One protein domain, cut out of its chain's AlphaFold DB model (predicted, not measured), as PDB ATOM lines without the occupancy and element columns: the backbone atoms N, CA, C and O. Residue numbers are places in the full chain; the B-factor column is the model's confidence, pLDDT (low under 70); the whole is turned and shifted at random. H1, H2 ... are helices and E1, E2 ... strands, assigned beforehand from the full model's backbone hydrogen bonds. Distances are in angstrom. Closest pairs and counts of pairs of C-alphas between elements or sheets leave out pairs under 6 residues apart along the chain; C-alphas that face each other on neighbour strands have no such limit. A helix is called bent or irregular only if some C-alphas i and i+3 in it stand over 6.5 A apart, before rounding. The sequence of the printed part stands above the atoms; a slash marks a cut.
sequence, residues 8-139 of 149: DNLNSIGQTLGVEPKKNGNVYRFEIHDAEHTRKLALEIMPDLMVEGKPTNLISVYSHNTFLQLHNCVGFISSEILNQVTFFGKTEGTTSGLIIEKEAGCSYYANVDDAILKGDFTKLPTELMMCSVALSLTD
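AT A GLANCE: This is residues 8 to 139 of the 149 residues of an uncharacterized protein of Bacteroidetes bacterium (UniProt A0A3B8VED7). Two twisted sheets, E1 to E5 and E6 to E9, lie partly face to face as a sandwich with crossed strands; they come close where E5 meets E7 and E8, while H1 fills the gap between E2 and E6. H3 covers the other face of the second sheet, and little H2 sits at the end of E9. The printed part has 132 residues with three named helices and nine named strands, in the order H1, E1 to E9, H2, H3; both sheets are antiparallel, with their strands side by side in chain order, and the class is mixed, helices and strands. The whole is compact, with a radius of gyration of the C-alphas of 15.0 A and spans of 44 by 44 by 29 A.

HOW THE PARTS SIT: Start with H1, residues 8 to 17, and go on through E1, residues 22 to 24, E2, residues 27 to 34, E3, residues 39 to 51, E4, residues 54 to 62, and E5, residues 67 to 70. These five strands are a meander, each strand the antiparallel neighbour of the one before, and E1 and E5 are its edge strands. Look for N 22 and O 29 at 2.8 A between E1 and E2, N 30 and O 43 at 2.8 A between E2 and E3, N 44 and O 60 at 2.8 A between E3 and E4, and N 61 and O 68 at 2.8 A between E4 and E5. H1 is on this sheet at a height of 10.1 A, over E2, and runs along the strands at 5 degrees to E2 on the local plane; its closest C-alphas to E2 are those of Gly 14 and Phe 30, 7.2 A apart. Next comes a second meander: E6, residues 75 to 79, E7, residues 84 to 91, E8, residues 94 to 101, and E9, residues 106 to 113. Here N 77 and O 86 are 2.8 A apart, N 87 and O 98 2.8 A, and N 99 and O 107 2.8 A, within hydrogen-bond range. The two sheets form a sandwich, two sheets face to face, with the strands of the one at 40 degrees to those of the other; the closest C-alphas of E5 and E8 are those of Leu 70 and Leu 98, 6.8 A apart. H1 is also on the second sheet, at a height of 9.1 A, over E6 and only just over E7, where 3 of its C-alphas fall. H2, residues 114 to 118, only grazes that sheet. H3, residues 126 to 138, is on it at a height of 9.2 A, on the opposite face from H1, and runs across the strands at 87 degrees to E9 on the local plane. H2 and H3 touch, with the closest C-alphas, those of Leu 117 and Ser 132, 5.1 A apart. In H1 and H2 every O i to N i+4 pair is within hydrogen-bond range; in H3, 5 of 9 are.

IN THESE COORDINATES: Find C-alpha 8 at (53.394, -40.624, 10.188), where H1 begins its 14.3 A. E2 measures 22.6 A, E3 32.9 A and E4 25.4 A; E3 bends by 74 degrees at residue 48, whose C-alpha is at (45.125, -54.105, 8.520). E7 and E8 each measure 23.1 A, and E9 20.6 A. H3 measures 19.9 A and ends at C-alpha 138, (46.247, -43.155, -9.133); it is irregular, with C-alphas 134 and 137 7.4 A apart.

THE WHOLE: The two C-alphas farthest apart are those of Gly 25 and Lys 123, 46.7 A. The printed part has no cut, and no link is long. The mean pLDDT of the printed part is 92.9, and no printed residue is under 70.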
ATOM      1  N   ASP A   8      52.887 -41.865  10.788       91.88
ATOM      2  CA  ASP A   8      53.394 -40.624  10.188       91.88
ATOM      3  C   ASP A   8      52.556 -40.199   8.975       91.88
ATOM      4  O   ASP A   8      52.202 -39.029   8.821       91.88
ATOM      5  N   ASN A   9      52.158 -41.171   8.158       94.25
ATOM      6  CA  ASN A   9      51.299 -40.959   7.000       94.25
ATOM      7  C   ASN A   9      49.874 -40.537   7.411       94.25
ATOM      8  O   ASN A   9      49.298 -39.637   6.800       94.25
ATOM      9  N   LEU A  10      49.324 -41.104   8.490       95.12
ATOM     10  CA  LEU A  10      48.037 -40.688   9.064       95.12
ATOM     11  C   LEU A  10      48.084 -39.256   9.620       95.12
ATOM     12  O   LEU A  10      47.123 -38.504   9.457       95.12
ATOM     13  N   ASN A  11      49.203 -38.852  10.221       94.31
ATOM     14  CA  ASN A  11      49.406 -37.467  10.650       94.31
ATOM     15  C   ASN A  11      49.470 -36.514   9.443       94.31
ATOM     16  O   ASN A  11      48.882 -35.436   9.482       94.31
ATOM     17  N   SER A  12      50.113 -36.922   8.344       94.25
ATOM     18  CA  SER A  12      50.148 -36.145   7.095       94.25
ATOM     19  C   SER A  12      48.761 -35.988   6.449       94.25
ATOM     20  O   SER A  12      48.417 -34.900   5.974       94.25
ATOM     21  N   ILE A  13      47.919 -37.030   6.488       96.81
ATOM     22  CA  ILE A  13      46.495 -36.927   6.119       96.81
ATOM     23  C   ILE A  13      45.814 -35.848   6.967       96.81
ATOM     24  O   ILE A  13      45.135 -34.977   6.423       96.81
ATOM     25  N   GLY A  14      46.031 -35.870   8.284       97.12
ATOM     26  CA  GLY A  14      45.472 -34.880   9.202       97.12
ATOM     27  C   GLY A  14      45.895 -33.449   8.873       97.12
ATOM     28  O   GLY A  14      45.052 -32.559   8.791       97.12
ATOM     29  N   GLN A  15      47.180 -33.235   8.580       96.38
ATOM     30  CA  GLN A  15      47.709 -31.935   8.152       96.38
ATOM     31  C   GLN A  15      47.041 -31.437   6.863       96.38
ATOM     32  O   GLN A  15      46.587 -30.292   6.810       96.38
ATOM     33  N   THR A  16      46.904 -32.312   5.862       96.75
ATOM     34  CA  THR A  16      46.244 -31.993   4.583       96.75
ATOM     35  C   THR A  16      44.781 -31.593   4.794       96.75
ATOM     36  O   THR A  16      44.312 -30.604   4.236       96.75
ATOM     37  N   LEU A  17      44.068 -32.331   5.649       97.56
ATOM     38  CA  LEU A  17      42.653 -32.105   5.961       97.56
ATOM     39  C   LEU A  17      42.432 -31.057   7.064       97.56
ATOM     40  O   LEU A  17      41.292 -30.756   7.406       97.56
ATOM     41  N   GLY A  18      43.502 -30.488   7.628       96.50
ATOM     42  CA  GLY A  18      43.444 -29.479   8.685       96.50
ATOM     43  C   GLY A  18      42.861 -29.959  10.016       96.50
ATOM     44  O   GLY A  18      42.344 -29.134  10.769       96.50
ATOM     45  N   VAL A  19      42.906 -31.263  10.308       97.31
ATOM     46  CA  VAL A  19      42.342 -31.855  11.529       97.31
ATOM     47  C   VAL A  19      43.254 -32.937  12.100       97.31
ATOM     48  O   VAL A  19      43.884 -33.690  11.367       97.31
ATOM     49  N   GLU A  20      43.293 -33.060  13.422       96.25
ATOM     50  CA  GLU A  20      44.092 -34.092  14.089       96.25
ATOM     51  C   GLU A  20      43.356 -35.447  14.113       96.25
ATOM     52  O   GLU A  20      42.167 -35.490  14.466       96.25
ATOM     53  N   PRO A  21      44.028 -36.570  13.787       96.62
ATOM     54  CA  PRO A  21      43.433 -37.894  13.903       96.62
ATOM     55  C   PRO A  21      43.172 -38.273  15.364       96.62
ATOM     56  O   PRO A  21      44.050 -38.209  16.225       96.62
ATOM     57  N   LYS A  22      41.974 -38.784  15.643       97.31
ATOM     58  CA  LYS A  22      41.620 -39.410  16.921       97.31
ATOM     59  C   LYS A  22      41.731 -40.924  16.790       97.31
ATOM     60  O   LYS A  22      41.024 -41.530  15.988       97.31
ATOM     61  N   LYS A  23      42.584 -41.552  17.598       95.94
ATOM     62  CA  LYS A  23      42.737 -43.012  17.614       95.94
ATOM     63  C   LYS A  23      41.787 -43.662  18.623       95.94
ATOM     64  O   LYS A  23      41.763 -43.270  19.787       95.94
ATOM     65  N   ASN A  24      41.066 -44.695  18.196       92.69
ATOM     66  CA  ASN A  24      40.295 -45.582  19.066       92.69
ATOM     67  C   ASN A  24      40.508 -47.041  18.638       92.69
ATOM     68  O   ASN A  24      40.029 -47.468  17.588       92.69
ATOM     69  N   GLY A  25      41.261 -47.806  19.431       91.12
ATOM     70  CA  GLY A  25      41.690 -49.148  19.034       91.12
ATOM     71  C   GLY A  25      42.499 -49.103  17.733       91.12
ATOM     72  O   GLY A  25      43.530 -48.430  17.673       91.12
ATOM     73  N   ASN A  26      42.012 -49.802  16.706       90.25
ATOM     74  CA  ASN A  26      42.609 -49.827  15.367       90.25
ATOM     75  C   ASN A  26      41.926 -48.872  14.367       90.25
ATOM     76  O   ASN A  26      42.109 -48.993  13.162       90.25
ATOM     77  N   VAL A  27      41.104 -47.943  14.850       96.25
ATOM     78  CA  VAL A  27      40.417 -46.962  14.004       96.25
ATOM     79  C   VAL A  27      41.039 -45.590  14.219       96.25
ATOM     80  O   VAL A  27      41.199 -45.141  15.357       96.25
ATOM     81  N   TYR A  28      41.357 -44.914  13.118       97.88
ATOM     82  CA  TYR A  28      41.793 -43.521  13.098       97.88
ATOM     83  C   TYR A  28      40.679 -42.670  12.507       97.88
ATOM     84  O   TYR A  28      40.307 -42.838  11.346       97.88
ATOM     85  N   ARG A  29      40.125 -41.774  13.321       98.38
ATOM     86  CA  ARG A  29      38.974 -40.949  12.968       98.38
ATOM     87  C   ARG A  29      39.375 -39.491  12.803       98.38
ATOM     88  O   ARG A  29      39.952 -38.900  13.711       98.38
ATOM     89  N   PHE A  30      38.990 -38.903  11.682       98.50
ATOM     90  CA  PHE A  30      39.154 -37.492  11.358       98.50
ATOM     91  C   PHE A  30      37.761 -36.868  11.309       98.50
ATOM     92  O   PHE A  30      36.890 -37.330  10.573       98.50
ATOM     93  N   GLU A  31      37.525 -35.844  12.120       98.12
ATOM     94  CA  GLU A  31      36.259 -35.110  12.136       98.12
ATOM     95  C   GLU A  31      36.463 -33.781  11.420       98.12
ATOM     96  O   GLU A  31      37.110 -32.888  11.956       98.12
ATOM     97  N   ILE A  32      35.919 -33.669  10.211       97.75
ATOM     98  CA  ILE A  32      36.113 -32.523   9.326       97.75
ATOM     99  C   ILE A  32      34.848 -31.675   9.357       97.75
ATOM    100  O   ILE A  32      33.735 -32.186   9.195       97.75
ATOM    101  N   HIS A  33      35.012 -30.374   9.576       96.06
ATOM    102  CA  HIS A  33      33.909 -29.427   9.655       96.06
ATOM    103  C   HIS A  33      34.257 -28.157   8.891       96.06
ATOM    104  O   HIS A  33      35.229 -27.476   9.203       96.06
ATOM    105  N   ASP A  34      33.405 -27.825   7.933       92.75
ATOM    106  CA  ASP A  34      33.406 -26.562   7.220       92.75
ATOM    107  C   ASP A  34      32.264 -25.698   7.762       92.75
ATOM    108  O   ASP A  34      31.086 -25.892   7.442       92.75
ATOM    109  N   ALA A  35      32.634 -24.757   8.632       85.00
ATOM    110  CA  ALA A  35      31.693 -23.865   9.293       85.00
ATOM    111  C   ALA A  35      31.037 -22.869   8.323       85.00
ATOM    112  O   ALA A  35      29.917 -22.433   8.584       85.00
ATOM    113  N   GLU A  36      31.707 -22.519   7.220       90.00
ATOM    114  CA  GLU A  36      31.200 -21.555   6.239       90.00
ATOM    115  C   GLU A  36      30.032 -22.149   5.446       90.00
ATOM    116  O   GLU A  36      28.988 -21.513   5.297       90.00
ATOM    117  N   HIS A  37      30.162 -23.407   5.023       88.50
ATOM    118  CA  HIS A  37      29.146 -24.097   4.222       88.50
ATOM    119  C   HIS A  37      28.264 -25.046   5.041       88.50
ATOM    120  O   HIS A  37      27.431 -25.759   4.481       88.50
ATOM    121  N   THR A  38      28.424 -25.078   6.369       91.19
ATOM    122  CA  THR A  38      27.705 -25.973   7.298       91.19
ATOM    123  C   THR A  38      27.849 -27.466   6.968       91.19
ATOM    124  O   THR A  38      26.992 -28.285   7.312       91.19
ATOM    125  N   ARG A  39      28.946 -27.843   6.302       93.62
ATOM    126  CA  ARG A  39      29.239 -29.234   5.940       93.62
ATOM    127  C   ARG A  39      30.080 -29.883   7.015       93.62
ATOM    128  O   ARG A  39      31.006 -29.286   7.550       93.62
ATOM    129  N   LYS A  40      29.794 -31.145   7.298       96.44
ATOM    130  CA  LYS A  40      30.618 -31.959   8.183       96.44
ATOM    131  C   LYS A  40      30.650 -33.388   7.689       96.44
ATOM    132  O   LYS A  40      29.637 -33.904   7.208       96.44
ATOM    133  N   LEU A  41      31.791 -34.027   7.877       97.81
ATOM    134  CA  LEU A  41      31.928 -35.458   7.700       97.81
ATOM    135  C   LEU A  41      32.888 -36.023   8.739       97.81
ATOM    136  O   LEU A  41      33.720 -35.313   9.305       97.81
ATOM    137  N   ALA A  42      32.763 -37.315   8.985       98.31
ATOM    138  CA  ALA A  42      33.788 -38.069   9.671       98.31
ATOM    139  C   ALA A  42      34.388 -39.088   8.714       98.31
ATOM    140  O   ALA A  42      33.659 -39.863   8.100       98.31
ATOM    141  N   LEU A  43      35.709 -39.080   8.620       98.62
ATOM    142  CA  LEU A  43      36.498 -40.077   7.921       98.62
ATOM    143  C   LEU A  43      37.053 -41.053   8.959       98.62
ATOM    144  O   LEU A  43      37.634 -40.635   9.957       98.62
ATOM    145  N   GLU A  44      36.888 -42.345   8.723       98.44
ATOM    146  CA  GLU A  44      37.511 -43.413   9.495       98.44
ATOM    147  C   GLU A  44      38.421 -44.239   8.595       98.44
ATOM    148  O   GLU A  44      38.007 -44.713   7.536       98.44
ATOM    149  N   ILE A  45      39.657 -44.419   9.048       98.00
ATOM    150  CA  ILE A  45      40.658 -45.278   8.427       98.00
ATOM    151  C   ILE A  45      40.908 -46.440   9.380       98.00
ATOM    152  O   ILE A  45      41.315 -46.237  10.528       98.00
ATOM    153  N   MET A  46      40.654 -47.651   8.901       96.56
ATOM    154  CA  MET A  46      40.909 -48.887   9.628       96.56
ATOM    155  C   MET A  46      41.909 -49.726   8.828       96.56
ATOM    156  O   MET A  46      41.501 -50.433   7.899       96.56
ATOM    157  N   PRO A  47      43.210 -49.593   9.130       94.25
ATOM    158  CA  PRO A  47      44.248 -50.359   8.461       94.25
ATOM    159  C   PRO A  47      44.287 -51.806   8.960       94.25
ATOM    160  O   PRO A  47      43.854 -52.087  10.078       94.25
ATOM    161  N   ASP A  48      44.819 -52.714   8.144       90.88
ATOM    162  CA  ASP A  48      45.125 -54.105   8.520       90.88
ATOM    163  C   ASP A  48      43.947 -54.876   9.153       90.88
ATOM    164  O   ASP A  48      44.108 -55.710  10.050       90.88
ATOM    165  N   LEU A  49      42.723 -54.602   8.694       91.12
ATOM    166  CA  LEU A  49      41.542 -55.360   9.081       91.12
ATOM    167  C   LEU A  49      41.659 -56.788   8.535       91.12
ATOM    168  O   LEU A  49      41.792 -56.990   7.334       91.12
ATOM    169  N   MET A  50      41.559 -57.789   9.406       90.38
ATOM    170  CA  MET A  50      41.615 -59.191   8.987       90.38
ATOM    171  C   MET A  50      40.240 -59.669   8.512       90.38
ATOM    172  O   MET A  50      39.294 -59.734   9.299       90.38
ATOM    173  N   VAL A  51      40.139 -60.059   7.241       88.38
ATOM    174  CA  VAL A  51      38.943 -60.668   6.642       88.38
ATOM    175  C   VAL A  51      39.339 -62.017   6.056       88.38
ATOM    176  O   VAL A  51      40.203 -62.090   5.190       88.38
ATOM    177  N   GLU A  52      38.753 -63.099   6.577       92.12
ATOM    178  CA  GLU A  52      39.079 -64.479   6.169       92.12
ATOM    179  C   GLU A  52      40.592 -64.793   6.189       92.12
ATOM    180  O   GLU A  52      41.108 -65.549   5.369       92.12
ATOM    181  N   GLY A  53      41.323 -64.197   7.138       90.12
ATOM    182  CA  GLY A  53      42.766 -64.392   7.297       90.12
ATOM    183  C   GLY A  53      43.647 -63.523   6.395       90.12
ATOM    184  O   GLY A  53      44.865 -63.649   6.478       90.12
ATOM    185  N   LYS A  54      43.070 -62.633   5.581       87.69
ATOM    186  CA  LYS A  54      43.811 -61.680   4.744       87.69
ATOM    187  C   LYS A  54      43.692 -60.256   5.299       87.69
ATOM    188  O   LYS A  54      42.579 -59.859   5.658       87.69
ATOM    189  N   PRO A  55      44.789 -59.481   5.364       88.31
ATOM    190  CA  PRO A  55      44.726 -58.078   5.750       88.31
ATOM    191  C   PRO A  55      44.069 -57.242   4.643       88.31
ATOM    192  O   PRO A  55      44.283 -57.469   3.453       88.31
ATOM    193  N   THR A  56      43.260 -56.259   5.028       90.88
ATOM    194  CA  THR A  56      42.671 -55.271   4.120       90.88
ATOM    195  C   THR A  56      42.521 -53.928   4.824       90.88
ATOM    196  O   THR A  56      42.315 -53.877   6.033       90.88
ATOM    197  N   ASN A  57      42.582 -52.827   4.080       94.38
ATOM    198  CA  ASN A  57      42.304 -51.504   4.634       94.38
ATOM    199  C   ASN A  57      40.887 -51.077   4.260       94.38
ATOM    200  O   ASN A  57      40.473 -51.188   3.098       94.38
ATOM    201  N   LEU A  58      40.162 -50.551   5.243       96.44
ATOM    202  CA  LEU A  58      38.818 -50.022   5.062       96.44
ATOM    203  C   LEU A  58      38.805 -48.522   5.325       96.44
ATOM    204  O   LEU A  58      39.178 -48.068   6.409       96.44
ATOM    205  N   ILE A  59      38.304 -47.770   4.348       98.19
ATOM    206  CA  ILE A  59      38.043 -46.338   4.485       98.19
ATOM    207  C   ILE A  59      36.537 -46.142   4.552       98.19
ATOM    208  O   ILE A  59      35.817 -46.611   3.673       98.19
ATOM    209  N   SER A  60      36.057 -45.472   5.592       98.38
ATOM    210  CA  SER A  60      34.633 -45.198   5.795       98.38
ATOM    211  C   SER A  60      34.394 -43.705   5.968       98.38
ATOM    212  O   SER A  60      35.148 -43.024   6.658       98.38
ATOM    213  N   VAL A  61      33.333 -43.189   5.356       98.44
ATOM    214  CA  VAL A  61      32.944 -41.779   5.445       98.44
ATOM    215  C   VAL A  61      31.505 -41.692   5.898       98.44
ATOM    216  O   VAL A  61      30.609 -42.251   5.270       98.44
ATOM    217  N   TYR A  62      31.290 -40.938   6.964       98.00
ATOM    218  CA  TYR A  62      29.981 -40.604   7.495       98.00
ATOM    219  C   TYR A  62      29.734 -39.131   7.200       98.00
ATOM    220  O   TYR A  62      30.333 -38.262   7.835       98.00
ATOM    221  N   SER A  63      28.877 -38.842   6.227       94.88
ATOM    222  CA  SER A  63      28.412 -37.485   5.947       94.88
ATOM    223  C   SER A  63      27.017 -37.273   6.546       94.88
ATOM    224  O   SER A  63      26.481 -38.134   7.244       94.88
ATOM    225  N   HIS A  64      26.404 -36.118   6.282       90.75
ATOM    226  CA  HIS A  64      25.050 -35.825   6.747       90.75
ATOM    227  C   HIS A  64      23.998 -36.842   6.263       90.75
ATOM    228  O   HIS A  64      23.151 -37.247   7.052       90.75
ATOM    229  N   ASN A  65      24.067 -37.251   4.992       91.88
ATOM    230  CA  ASN A  65      23.035 -38.069   4.340       91.88
ATOM    231  C   ASN A  65      23.585 -39.325   3.661       91.88
ATOM    232  O   ASN A  65      22.829 -40.069   3.040       91.88
ATOM    233  N   THR A  66      24.895 -39.551   3.726       94.75
ATOM    234  CA  THR A  66      25.534 -40.684   3.062       94.75
ATOM    235  C   THR A  66      26.525 -41.364   3.984       94.75
ATOM    236  O   THR A  66      27.202 -40.733   4.798       94.75
ATOM    237  N   PHE A  67      26.608 -42.677   3.818       97.62
ATOM    238  CA  PHE A  67      27.664 -43.507   4.358       97.62
ATOM    239  C   PHE A  67      28.365 -44.171   3.177       97.62
ATOM    240  O   PHE A  67      27.711 -44.837   2.374       97.62
ATOM    241  N   LEU A  68      29.665 -43.934   3.035       98.12
ATOM    242  CA  LEU A  68      30.472 -44.454   1.934       98.12
ATOM    243  C   LEU A  68      31.573 -45.338   2.497       98.12
ATOM    244  O   LEU A  68      32.170 -45.002   3.520       98.12
ATOM    245  N   GLN A  69      31.864 -46.437   1.809       97.62
ATOM    246  CA  GLN A  69      32.968 -47.319   2.155       97.62
ATOM    247  C   GLN A  69      33.786 -47.659   0.918       97.62
ATOM    248  O   GLN A  69      33.243 -48.070  -0.106       97.62
ATOM    249  N   LEU A  70      35.100 -47.513   1.038       97.25
ATOM    250  CA  LEU A  70      36.060 -48.044   0.085       97.25
ATOM    251  C   LEU A  70      36.745 -49.249   0.732       97.25
ATOM    252  O   LEU A  70      37.573 -49.106   1.634       97.25
ATOM    253  N   HIS A  71      36.358 -50.431   0.263       93.81
ATOM    254  CA  HIS A  71      36.984 -51.701   0.618       93.81
ATOM    255  C   HIS A  71      38.253 -51.919  -0.204       93.81
ATOM    256  O   HIS A  71      38.386 -51.358  -1.293       93.81
ATOM    257  N   ASN A  72      39.152 -52.772   0.296       89.19
ATOM    258  CA  ASN A  72      40.409 -53.101  -0.372       89.19
ATOM    259  C   ASN A  72      41.198 -51.846  -0.778       89.19
ATOM    260  O   ASN A  72      41.696 -51.734  -1.899       89.19
ATOM    261  N   CYS A  73      41.249 -50.860   0.120       94.31
ATOM    262  CA  CYS A  73      42.021 -49.658  -0.133       94.31
ATOM    263  C   CYS A  73      43.510 -50.021  -0.105       94.31
ATOM    264  O   CYS A  73      44.041 -50.474   0.909       94.31
ATOM    265  N   VAL A  74      44.176 -49.846  -1.242       91.81
ATOM    266  CA  VAL A  74      45.585 -50.230  -1.416       91.81
ATOM    267  C   VAL A  74      46.535 -49.085  -1.083       91.81
ATOM    268  O   VAL A  74      47.728 -49.305  -0.915       91.81
ATOM    269  N   GLY A  75      46.016 -47.863  -0.964       92.44
ATOM    270  CA  GLY A  75      46.795 -46.706  -0.564       92.44
ATOM    271  C   GLY A  75      46.040 -45.399  -0.748       92.44
ATOM    272  O   GLY A  75      44.842 -45.363  -1.054       92.44
ATOM    273  N   PHE A  76      46.773 -44.308  -0.561       94.31
ATOM    274  CA  PHE A  76      46.245 -42.963  -0.715       94.31
ATOM    275  C   PHE A  76      47.290 -41.993  -1.269       94.31
ATOM    276  O   PHE A  76      48.492 -42.269  -1.284       94.31
ATOM    277  N   ILE A  77      46.799 -40.840  -1.717       92.31
ATOM    278  CA  ILE A  77      47.583 -39.695  -2.171       92.31
ATOM    279  C   ILE A  77      47.054 -38.460  -1.447       92.31
ATOM    280  O   ILE A  77      45.871 -38.144  -1.559       92.31
ATOM    281  N   SER A  78      47.929 -37.748  -0.745       91.94
ATOM    282  CA  SER A  78      47.612 -36.456  -0.132       91.94
ATOM    283  C   SER A  78      48.119 -35.311  -1.002       91.94
ATOM    284  O   SER A  78      49.226 -35.378  -1.540       91.94
ATOM    285  N   SER A  79      47.323 -34.250  -1.131       90.19
ATOM    286  CA  SER A  79      47.704 -33.025  -1.834       90.19
ATOM    287  C   SER A  79      47.341 -31.803  -1.000       90.19
ATOM    288  O   SER A  79      46.175 -31.427  -0.914       90.19
ATOM    289  N   GLU A  80      48.352 -31.146  -0.429       89.69
ATOM    290  CA  GLU A  80      48.175 -29.874   0.285       89.69
ATOM    291  C   GLU A  80      47.755 -28.740  -0.657       89.69
ATOM    292  O   GLU A  80      46.997 -27.860  -0.270       89.69
ATOM    293  N   ILE A  81      48.195 -28.778  -1.920       89.50
ATOM    294  CA  ILE A  81      47.833 -27.766  -2.925       89.50
ATOM    295  C   ILE A  81      46.332 -27.817  -3.229       89.50
ATOM    296  O   ILE A  81      45.700 -26.778  -3.398       89.50
ATOM    297  N   LEU A  82      45.772 -29.028  -3.310       91.00
ATOM    298  CA  LEU A  82      44.349 -29.247  -3.573       91.00
ATOM    299  C   LEU A  82      43.516 -29.362  -2.287       91.00
ATOM    300  O   LEU A  82      42.304 -29.500  -2.380       91.00
ATOM    301  N   ASN A  83      44.148 -29.329  -1.108       95.06
ATOM    302  CA  ASN A  83      43.515 -29.567   0.195       95.06
ATOM    303  C   ASN A  83      42.656 -30.847   0.243       95.06
ATOM    304  O   ASN A  83      41.586 -30.871   0.852       95.06
ATOM    305  N   GLN A  84      43.118 -31.924  -0.394       95.44
ATOM    306  CA  GLN A  84      42.367 -33.177  -0.461       95.44
ATOM    307  C   GLN A  84      43.255 -34.409  -0.300       95.44
ATOM    308  O   GLN A  84      44.453 -34.395  -0.600       95.44
ATOM    309  N   VAL A  85      42.622 -35.506   0.107       96.81
ATOM    310  CA  VAL A  85      43.212 -36.842   0.166       96.81
ATOM    311  C   VAL A  85      42.392 -37.785  -0.706       96.81
ATOM    312  O   VAL A  85      41.184 -37.927  -0.520       96.81
ATOM    313  N   THR A  86      43.057 -38.439  -1.655       96.25
ATOM    314  CA  THR A  86      42.468 -39.445  -2.542       96.25
ATOM    315  C   THR A  86      42.867 -40.834  -2.061       96.25
ATOM    316  O   THR A  86      44.023 -41.231  -2.200       96.25
ATOM    317  N   PHE A  87      41.913 -41.587  -1.531       96.88
ATOM    318  CA  PHE A  87      42.040 -43.015  -1.246       96.88
ATOM    319  C   PHE A  87      41.640 -43.812  -2.477       96.88
ATOM    320  O   PHE A  87      40.708 -43.424  -3.182       96.88
ATOM    321  N   PHE A  88      42.297 -44.937  -2.734       95.19
ATOM    322  CA  PHE A  88      41.935 -45.768  -3.876       95.19
ATOM    323  C   PHE A  88      42.147 -47.257  -3.602       95.19
ATOM    324  O   PHE A  88      42.978 -47.663  -2.789       95.19
ATOM    325  N   GLY A  89      41.330 -48.066  -4.264       93.44
ATOM    326  CA  GLY A  89      41.424 -49.520  -4.314       93.44
ATOM    327  C   GLY A  89      41.495 -49.958  -5.771       93.44
ATOM    328  O   GLY A  89      40.842 -49.351  -6.623       93.44
ATOM    329  N   LYS A  90      42.284 -50.993  -6.059       88.75
ATOM    330  CA  LYS A  90      42.373 -51.593  -7.396       88.75
ATOM    331  C   LYS A  90      41.917 -53.045  -7.339       88.75
ATOM    332  O   LYS A  90      42.352 -53.794  -6.465       88.75
ATOM    333  N   THR A  91      41.070 -53.427  -8.287       87.44
ATOM    334  CA  THR A  91      40.575 -54.796  -8.450       87.44
ATOM    335  C   THR A  91      40.456 -55.097  -9.937       87.44
ATOM    336  O   THR A  91      39.686 -54.438 -10.629       87.44
ATOM    337  N   GLU A  92      41.216 -56.083 -10.420       86.12
ATOM    338  CA  GLU A  92      41.078 -56.699 -11.753       86.12
ATOM    339  C   GLU A  92      40.759 -55.716 -12.902       86.12
ATOM    340  O   GLU A  92      39.729 -55.817 -13.563       86.12
ATOM    341  N   GLY A  93      41.645 -54.743 -13.148       88.56
ATOM    342  CA  GLY A  93      41.499 -53.785 -14.257       88.56
ATOM    343  C   GLY A  93      40.500 -52.651 -14.007       88.56
ATOM    344  O   GLY A  93      40.189 -51.894 -14.926       88.56
ATOM    345  N   THR A  94      40.008 -52.521 -12.774       93.31
ATOM    346  CA  THR A  94      39.207 -51.380 -12.336       93.31
ATOM    347  C   THR A  94      39.811 -50.719 -11.104       93.31
ATOM    348  O   THR A  94      40.437 -51.359 -10.253       93.31
ATOM    349  N   THR A  95      39.572 -49.419 -10.987       93.75
ATOM    350  CA  THR A  95      39.978 -48.594  -9.857       93.75
ATOM    351  C   THR A  95      38.748 -47.929  -9.249       93.75
ATOM    352  O   THR A  95      37.913 -47.357  -9.949       93.75
ATOM    353  N   SER A  96      38.633 -47.983  -7.926       96.12
ATOM    354  CA  SER A  96      37.679 -47.167  -7.174       96.12
ATOM    355  C   SER A  96      38.439 -46.129  -6.367       96.12
ATOM    356  O   SER A  96      39.445 -46.457  -5.742       96.12
ATOM    357  N   GLY A  97      37.957 -44.891  -6.355       96.19
ATOM    358  CA  GLY A  97      38.585 -43.792  -5.639       96.19
ATOM    359  C   GLY A  97      37.597 -43.015  -4.786       96.19
ATOM    360  O   GLY A  97      36.486 -42.706  -5.215       96.19
ATOM    361  N   LEU A  98      38.020 -42.700  -3.570       97.75
ATOM    362  CA  LEU A  98      37.285 -41.924  -2.586       97.75
ATOM    363  C   LEU A  98      38.122 -40.701  -2.221       97.75
ATOM    364  O   LEU A  98      39.213 -40.832  -1.673       97.75
ATOM    365  N   ILE A  99      37.618 -39.519  -2.546       97.19
ATOM    366  CA  ILE A  99      38.307 -38.244  -2.344       97.19
ATOM    367  C   ILE A  99      37.655 -37.527  -1.175       97.19
ATOM    368  O   ILE A  99      36.429 -37.412  -1.146       97.19
ATOM    369  N   ILE A 100      38.473 -37.054  -0.238       97.94
ATOM    370  CA  ILE A 100      38.060 -36.283   0.936       97.94
ATOM    371  C   ILE A 100      38.744 -34.928   0.897       97.94
ATOM    372  O   ILE A 100      39.964 -34.856   0.797       97.94
ATOM    373  N   GLU A 101      37.952 -33.873   0.998       96.94
ATOM    374  CA  GLU A 101      38.413 -32.488   0.984       96.94
ATOM    375  C   GLU A 101      38.431 -31.917   2.405       96.94
ATOM    376  O   GLU A 101      37.619 -32.288   3.263       96.94
ATOM    377  N   LYS A 102      39.336 -30.968   2.645       96.81
ATOM    378  CA  LYS A 102      39.439 -30.207   3.896       96.81
ATOM    379  C   LYS A 102      38.141 -29.476   4.251       96.81
ATOM    380  O   LYS A 102      37.806 -29.347   5.424       96.81
ATOM    381  N   GLU A 103      37.365 -29.066   3.254       96.50
ATOM    382  CA  GLU A 103      36.074 -28.385   3.394       96.50
ATOM    383  C   GLU A 103      34.891 -29.359   3.612       96.50
ATOM    384  O   GLU A 103      33.727 -29.043   3.337       96.50
ATOM    385  N   ALA A 104      35.176 -30.569   4.111       96.25
ATOM    386  CA  ALA A 104      34.206 -31.642   4.344       96.25
ATOM    387  C   ALA A 104      33.418 -32.051   3.081       96.25
ATOM    388  O   ALA A 104      32.268 -32.496   3.167       96.25
ATOM    389  N   GLY A 105      34.040 -31.900   1.908       95.38
ATOM    390  CA  GLY A 105      33.589 -32.484   0.650       95.38
ATOM    391  C   GLY A 105      34.000 -33.951   0.547       95.38
ATOM    392  O   GLY A 105      35.045 -34.357   1.060       95.38
ATOM    393  N   CYS A 106      33.173 -34.762  -0.113       95.50
ATOM    394  CA  CYS A 106      33.561 -36.115  -0.487       95.50
ATOM    395  C   CYS A 106      33.015 -36.496  -1.862       95.50
ATOM    396  O   CYS A 106      31.839 -36.269  -2.154       95.50
ATOM    397  N   SER A 107      33.854 -37.137  -2.669       95.81
ATOM    398  CA  SER A 107      33.487 -37.686  -3.976       95.81
ATOM    399  C   SER A 107      33.889 -39.151  -4.054       95.81
ATOM    400  O   SER A 107      34.980 -39.515  -3.618       95.81
ATOM    401  N   TYR A 108      33.024 -39.993  -4.617       96.62
ATOM    402  CA  TYR A 108      33.296 -41.416  -4.790       96.62
ATOM    403  C   TYR A 108      33.089 -41.830  -6.243       96.62
ATOM    404  O   TYR A 108      32.012 -41.638  -6.807       96.62
ATOM    405  N   TYR A 109      34.127 -42.417  -6.824       96.19
ATOM    406  CA  TYR A 109      34.117 -43.005  -8.153       96.19
ATOM    407  C   TYR A 109      34.342 -44.504  -7.997       96.19
ATOM    408  O   TYR A 109      35.383 -44.923  -7.495       96.19
ATOM    409  N   ALA A 110      33.364 -45.308  -8.399       95.31
ATOM    410  CA  ALA A 110      33.409 -46.758  -8.257       95.31
ATOM    411  C   ALA A 110      33.638 -47.432  -9.610       95.31
ATOM    412  O   ALA A 110      33.064 -47.003 -10.610       95.31
ATOM    413  N   ASN A 111      34.409 -48.522  -9.605       94.19
ATOM    414  CA  ASN A 111      34.595 -49.424 -10.746       94.19
ATOM    415  C   ASN A 111      34.987 -48.700 -12.045       94.19
ATOM    416  O   ASN A 111      34.458 -48.997 -13.116       94.19
ATOM    417  N   VAL A 112      35.887 -47.720 -11.949       94.62
ATOM    418  CA  VAL A 112      36.391 -47.003 -13.120       94.62
ATOM    419  C   VAL A 112      37.348 -47.924 -13.862       94.62
ATOM    420  O   VAL A 112      38.334 -48.375 -13.288       94.62
ATOM    421  N   ASP A 113      37.039 -48.217 -15.121       92.81
ATOM    422  CA  ASP A 113      37.875 -49.055 -15.978       92.81
ATOM    423  C   ASP A 113      39.250 -48.406 -16.197       92.81
ATOM    424  O   ASP A 113      39.347 -47.208 -16.480       92.81
ATOM    425  N   ASP A 114      40.317 -49.193 -16.091       89.12
ATOM    426  CA  ASP A 114      41.688 -48.730 -16.297       89.12
ATOM    427  C   ASP A 114      41.894 -48.060 -17.668       89.12
ATOM    428  O   ASP A 114      42.720 -47.156 -17.791       89.12
ATOM    429  N   ALA A 115      41.141 -48.448 -18.704       89.62
ATOM    430  CA  ALA A 115      41.196 -47.812 -20.019       89.62
ATOM    431  C   ALA A 115      40.744 -46.341 -19.988       89.62
ATOM    432  O   ALA A 115      41.209 -45.541 -20.802       89.62
ATOM    433  N   ILE A 116      39.869 -45.969 -19.047       90.94
ATOM    434  CA  ILE A 116      39.439 -44.578 -18.828       90.94
ATOM    435  C   ILE A 116      40.565 -43.765 -18.174       90.94
ATOM    436  O   ILE A 116      40.726 -42.580 -18.473       90.94
ATOM    437  N   LEU A 117      41.350 -44.388 -17.293       88.94
ATOM    438  CA  LEU A 117      42.437 -43.723 -16.568       88.94
ATOM    439  C   LEU A 117      43.710 -43.591 -17.414       88.94
ATOM    440  O   LEU A 117      44.346 -42.543 -17.387       88.94
ATOM    441  N   LYS A 118      44.030 -44.617 -18.211       85.69
ATOM    442  CA  LYS A 118      45.224 -44.683 -19.077       85.69
ATOM    443  C   LYS A 118      45.044 -43.973 -20.422       85.69
ATOM    444  O   LYS A 118      46.005 -43.784 -21.170       85.69
ATOM    445  N   GLY A 119      43.803 -43.660 -20.783       81.56
ATOM    446  CA  GLY A 119      43.454 -43.025 -22.048       81.56
ATOM    447  C   GLY A 119      43.766 -41.526 -22.091       81.56
ATOM    448  O   GLY A 119      44.009 -40.869 -21.083       81.56
ATOM    449  N   ASP A 120      43.706 -40.952 -23.291       85.88
ATOM    450  CA  ASP A 120      43.723 -39.500 -23.473       85.88
ATOM    451  C   ASP A 120      42.382 -38.913 -23.006       85.88
ATOM    452  O   ASP A 120      41.370 -39.023 -23.707       85.88
ATOM    453  N   PHE A 121      42.375 -38.293 -21.822       84.31
ATOM    454  CA  PHE A 121      41.158 -37.762 -21.204       84.31
ATOM    455  C   PHE A 121      40.435 -36.732 -22.084       84.31
ATOM    456  O   PHE A 121      39.224 -36.573 -21.962       84.31
ATOM    457  N   THR A 122      41.135 -36.061 -23.010       86.81
ATOM    458  CA  THR A 122      40.528 -35.080 -23.930       86.81
ATOM    459  C   THR A 122      39.660 -35.723 -25.011       86.81
ATOM    460  O   THR A 122      38.868 -35.039 -25.658       86.81
ATOM    461  N   LYS A 123      39.789 -37.041 -25.203       91.00
ATOM    462  CA  LYS A 123      39.000 -37.840 -26.151       91.00
ATOM    463  C   LYS A 123      37.863 -38.605 -25.483       91.00
ATOM    464  O   LYS A 123      37.094 -39.265 -26.182       91.00
ATOM    465  N   LEU A 124      37.764 -38.549 -24.156       89.62
ATOM    466  CA  LEU A 124      36.665 -39.167 -23.429       89.62
ATOM    467  C   LEU A 124      35.375 -38.353 -23.608       89.62
ATOM    468  O   LEU A 124      35.432 -37.128 -23.746       89.62
ATOM    469  N   PRO A 125      34.200 -39.006 -23.548       91.69
ATOM    470  CA  PRO A 125      32.939 -38.307 -23.330       91.69
ATOM    471  C   PRO A 125      33.034 -37.405 -22.096       91.69
ATOM    472  O   PRO A 125      33.640 -37.787 -21.092       91.69
ATOM    473  N   THR A 126      32.427 -36.221 -22.156       87.19
ATOM    474  CA  THR A 126      32.517 -35.203 -21.096       87.19
ATOM    475  C   THR A 126      32.076 -35.737 -19.732       87.19
ATOM    476  O   THR A 126      32.644 -35.373 -18.706       87.19
ATOM    477  N   GLU A 127      31.125 -36.668 -19.725       88.69
ATOM    478  CA  GLU A 127      30.603 -37.342 -18.540       88.69
ATOM    479  C   GLU A 127      31.658 -38.199 -17.815       88.69
ATOM    480  O   GLU A 127      31.551 -38.406 -16.609       88.69
ATOM    481  N   LEU A 128      32.688 -38.677 -18.525       88.94
ATOM    482  CA  LEU A 128      33.774 -39.511 -17.987       88.94
ATOM    483  C   LEU A 128      35.067 -38.729 -17.728       88.94
ATOM    484  O   LEU A 128      35.958 -39.215 -17.033       88.94
ATOM    485  N   MET A 129      35.187 -37.508 -18.251       89.75
ATOM    486  CA  MET A 129      36.404 -36.708 -18.083       89.75
ATOM    487  C   MET A 129      36.709 -36.434 -16.607       89.75
ATOM    488  O   MET A 129      37.863 -36.510 -16.193       89.75
ATOM    489  N   MET A 130      35.681 -36.157 -15.799       88.44
ATOM    490  CA  MET A 130      35.867 -35.807 -14.389       88.44
ATOM    491  C   MET A 130      36.467 -36.949 -13.568       88.44
ATOM    492  O   MET A 130      37.369 -36.694 -12.774       88.44
ATOM    493  N   CYS A 131      36.025 -38.197 -13.770       90.38
ATOM    494  CA  CYS A 131      36.599 -39.330 -13.039       90.38
ATOM    495  C   CYS A 131      38.042 -39.607 -13.477       90.38
ATOM    496  O   CYS A 131      38.895 -39.849 -12.625       90.38
ATOM    497  N   SER A 132      38.328 -39.484 -14.778       89.62
ATOM    498  CA  SER A 132      39.677 -39.636 -15.331       89.62
ATOM    499  C   SER A 132      40.640 -38.609 -14.733       89.62
ATOM    500  O   SER A 132      41.691 -38.976 -14.216       89.62
ATOM    501  N   VAL A 133      40.251 -37.329 -14.677       88.31
ATOM    502  CA  VAL A 133      41.065 -36.276 -14.049       88.31
ATOM    503  C   VAL A 133      41.228 -36.522 -12.549       88.31
ATOM    504  O   VAL A 133      42.356 -36.523 -12.052       88.31
ATOM    505  N   ALA A 134      40.129 -36.769 -11.833       89.56
ATOM    506  CA  ALA A 134      40.132 -36.937 -10.381       89.56
ATOM    507  C   ALA A 134      40.990 -38.126  -9.914       89.56
ATOM    508  O   ALA A 134      41.626 -38.054  -8.862       89.56
ATOM    509  N   LEU A 135      41.029 -39.207 -10.701       90.56
ATOM    510  CA  LEU A 135      41.789 -40.419 -10.395       90.56
ATOM    511  C   LEU A 135      43.101 -40.548 -11.178       90.56
ATOM    512  O   LEU A 135      43.820 -41.519 -10.965       90.56
ATOM    513  N   SER A 136      43.466 -39.586 -12.028       84.06
ATOM    514  CA  SER A 136      44.696 -39.635 -12.843       84.06
ATOM    515  C   SER A 136      45.966 -39.847 -12.010       84.06
ATOM    516  O   SER A 136      46.882 -40.569 -12.403       84.06
ATOM    517  N   LEU A 137      45.997 -39.287 -10.797       78.19
ATOM    518  CA  LEU A 137      47.108 -39.455  -9.858       78.19
ATOM    519  C   LEU A 137      47.273 -40.912  -9.392       78.19
ATOM    520  O   LEU A 137      48.351 -41.285  -8.940       78.19
ATOM    521  N   THR A 138      46.231 -41.737  -9.522       80.81
ATOM    522  CA  THR A 138      46.247 -43.155  -9.133       80.81
ATOM    523  C   THR A 138      46.812 -44.088 -10.217       80.81
ATOM    524  O   THR A 138      47.119 -45.251  -9.936       80.81
ATOM    525  N   ASP A 139      46.960 -43.597 -11.453       71.19
ATOM    526  CA  ASP A 139      47.446 -44.384 -12.597       71.19
ATOM    527  C   ASP A 139      48.978 -44.383 -12.707       71.19
ATOM    528  O   ASP A 139      49.582 -45.399 -13.026       71.19
TER     529      ASP A 139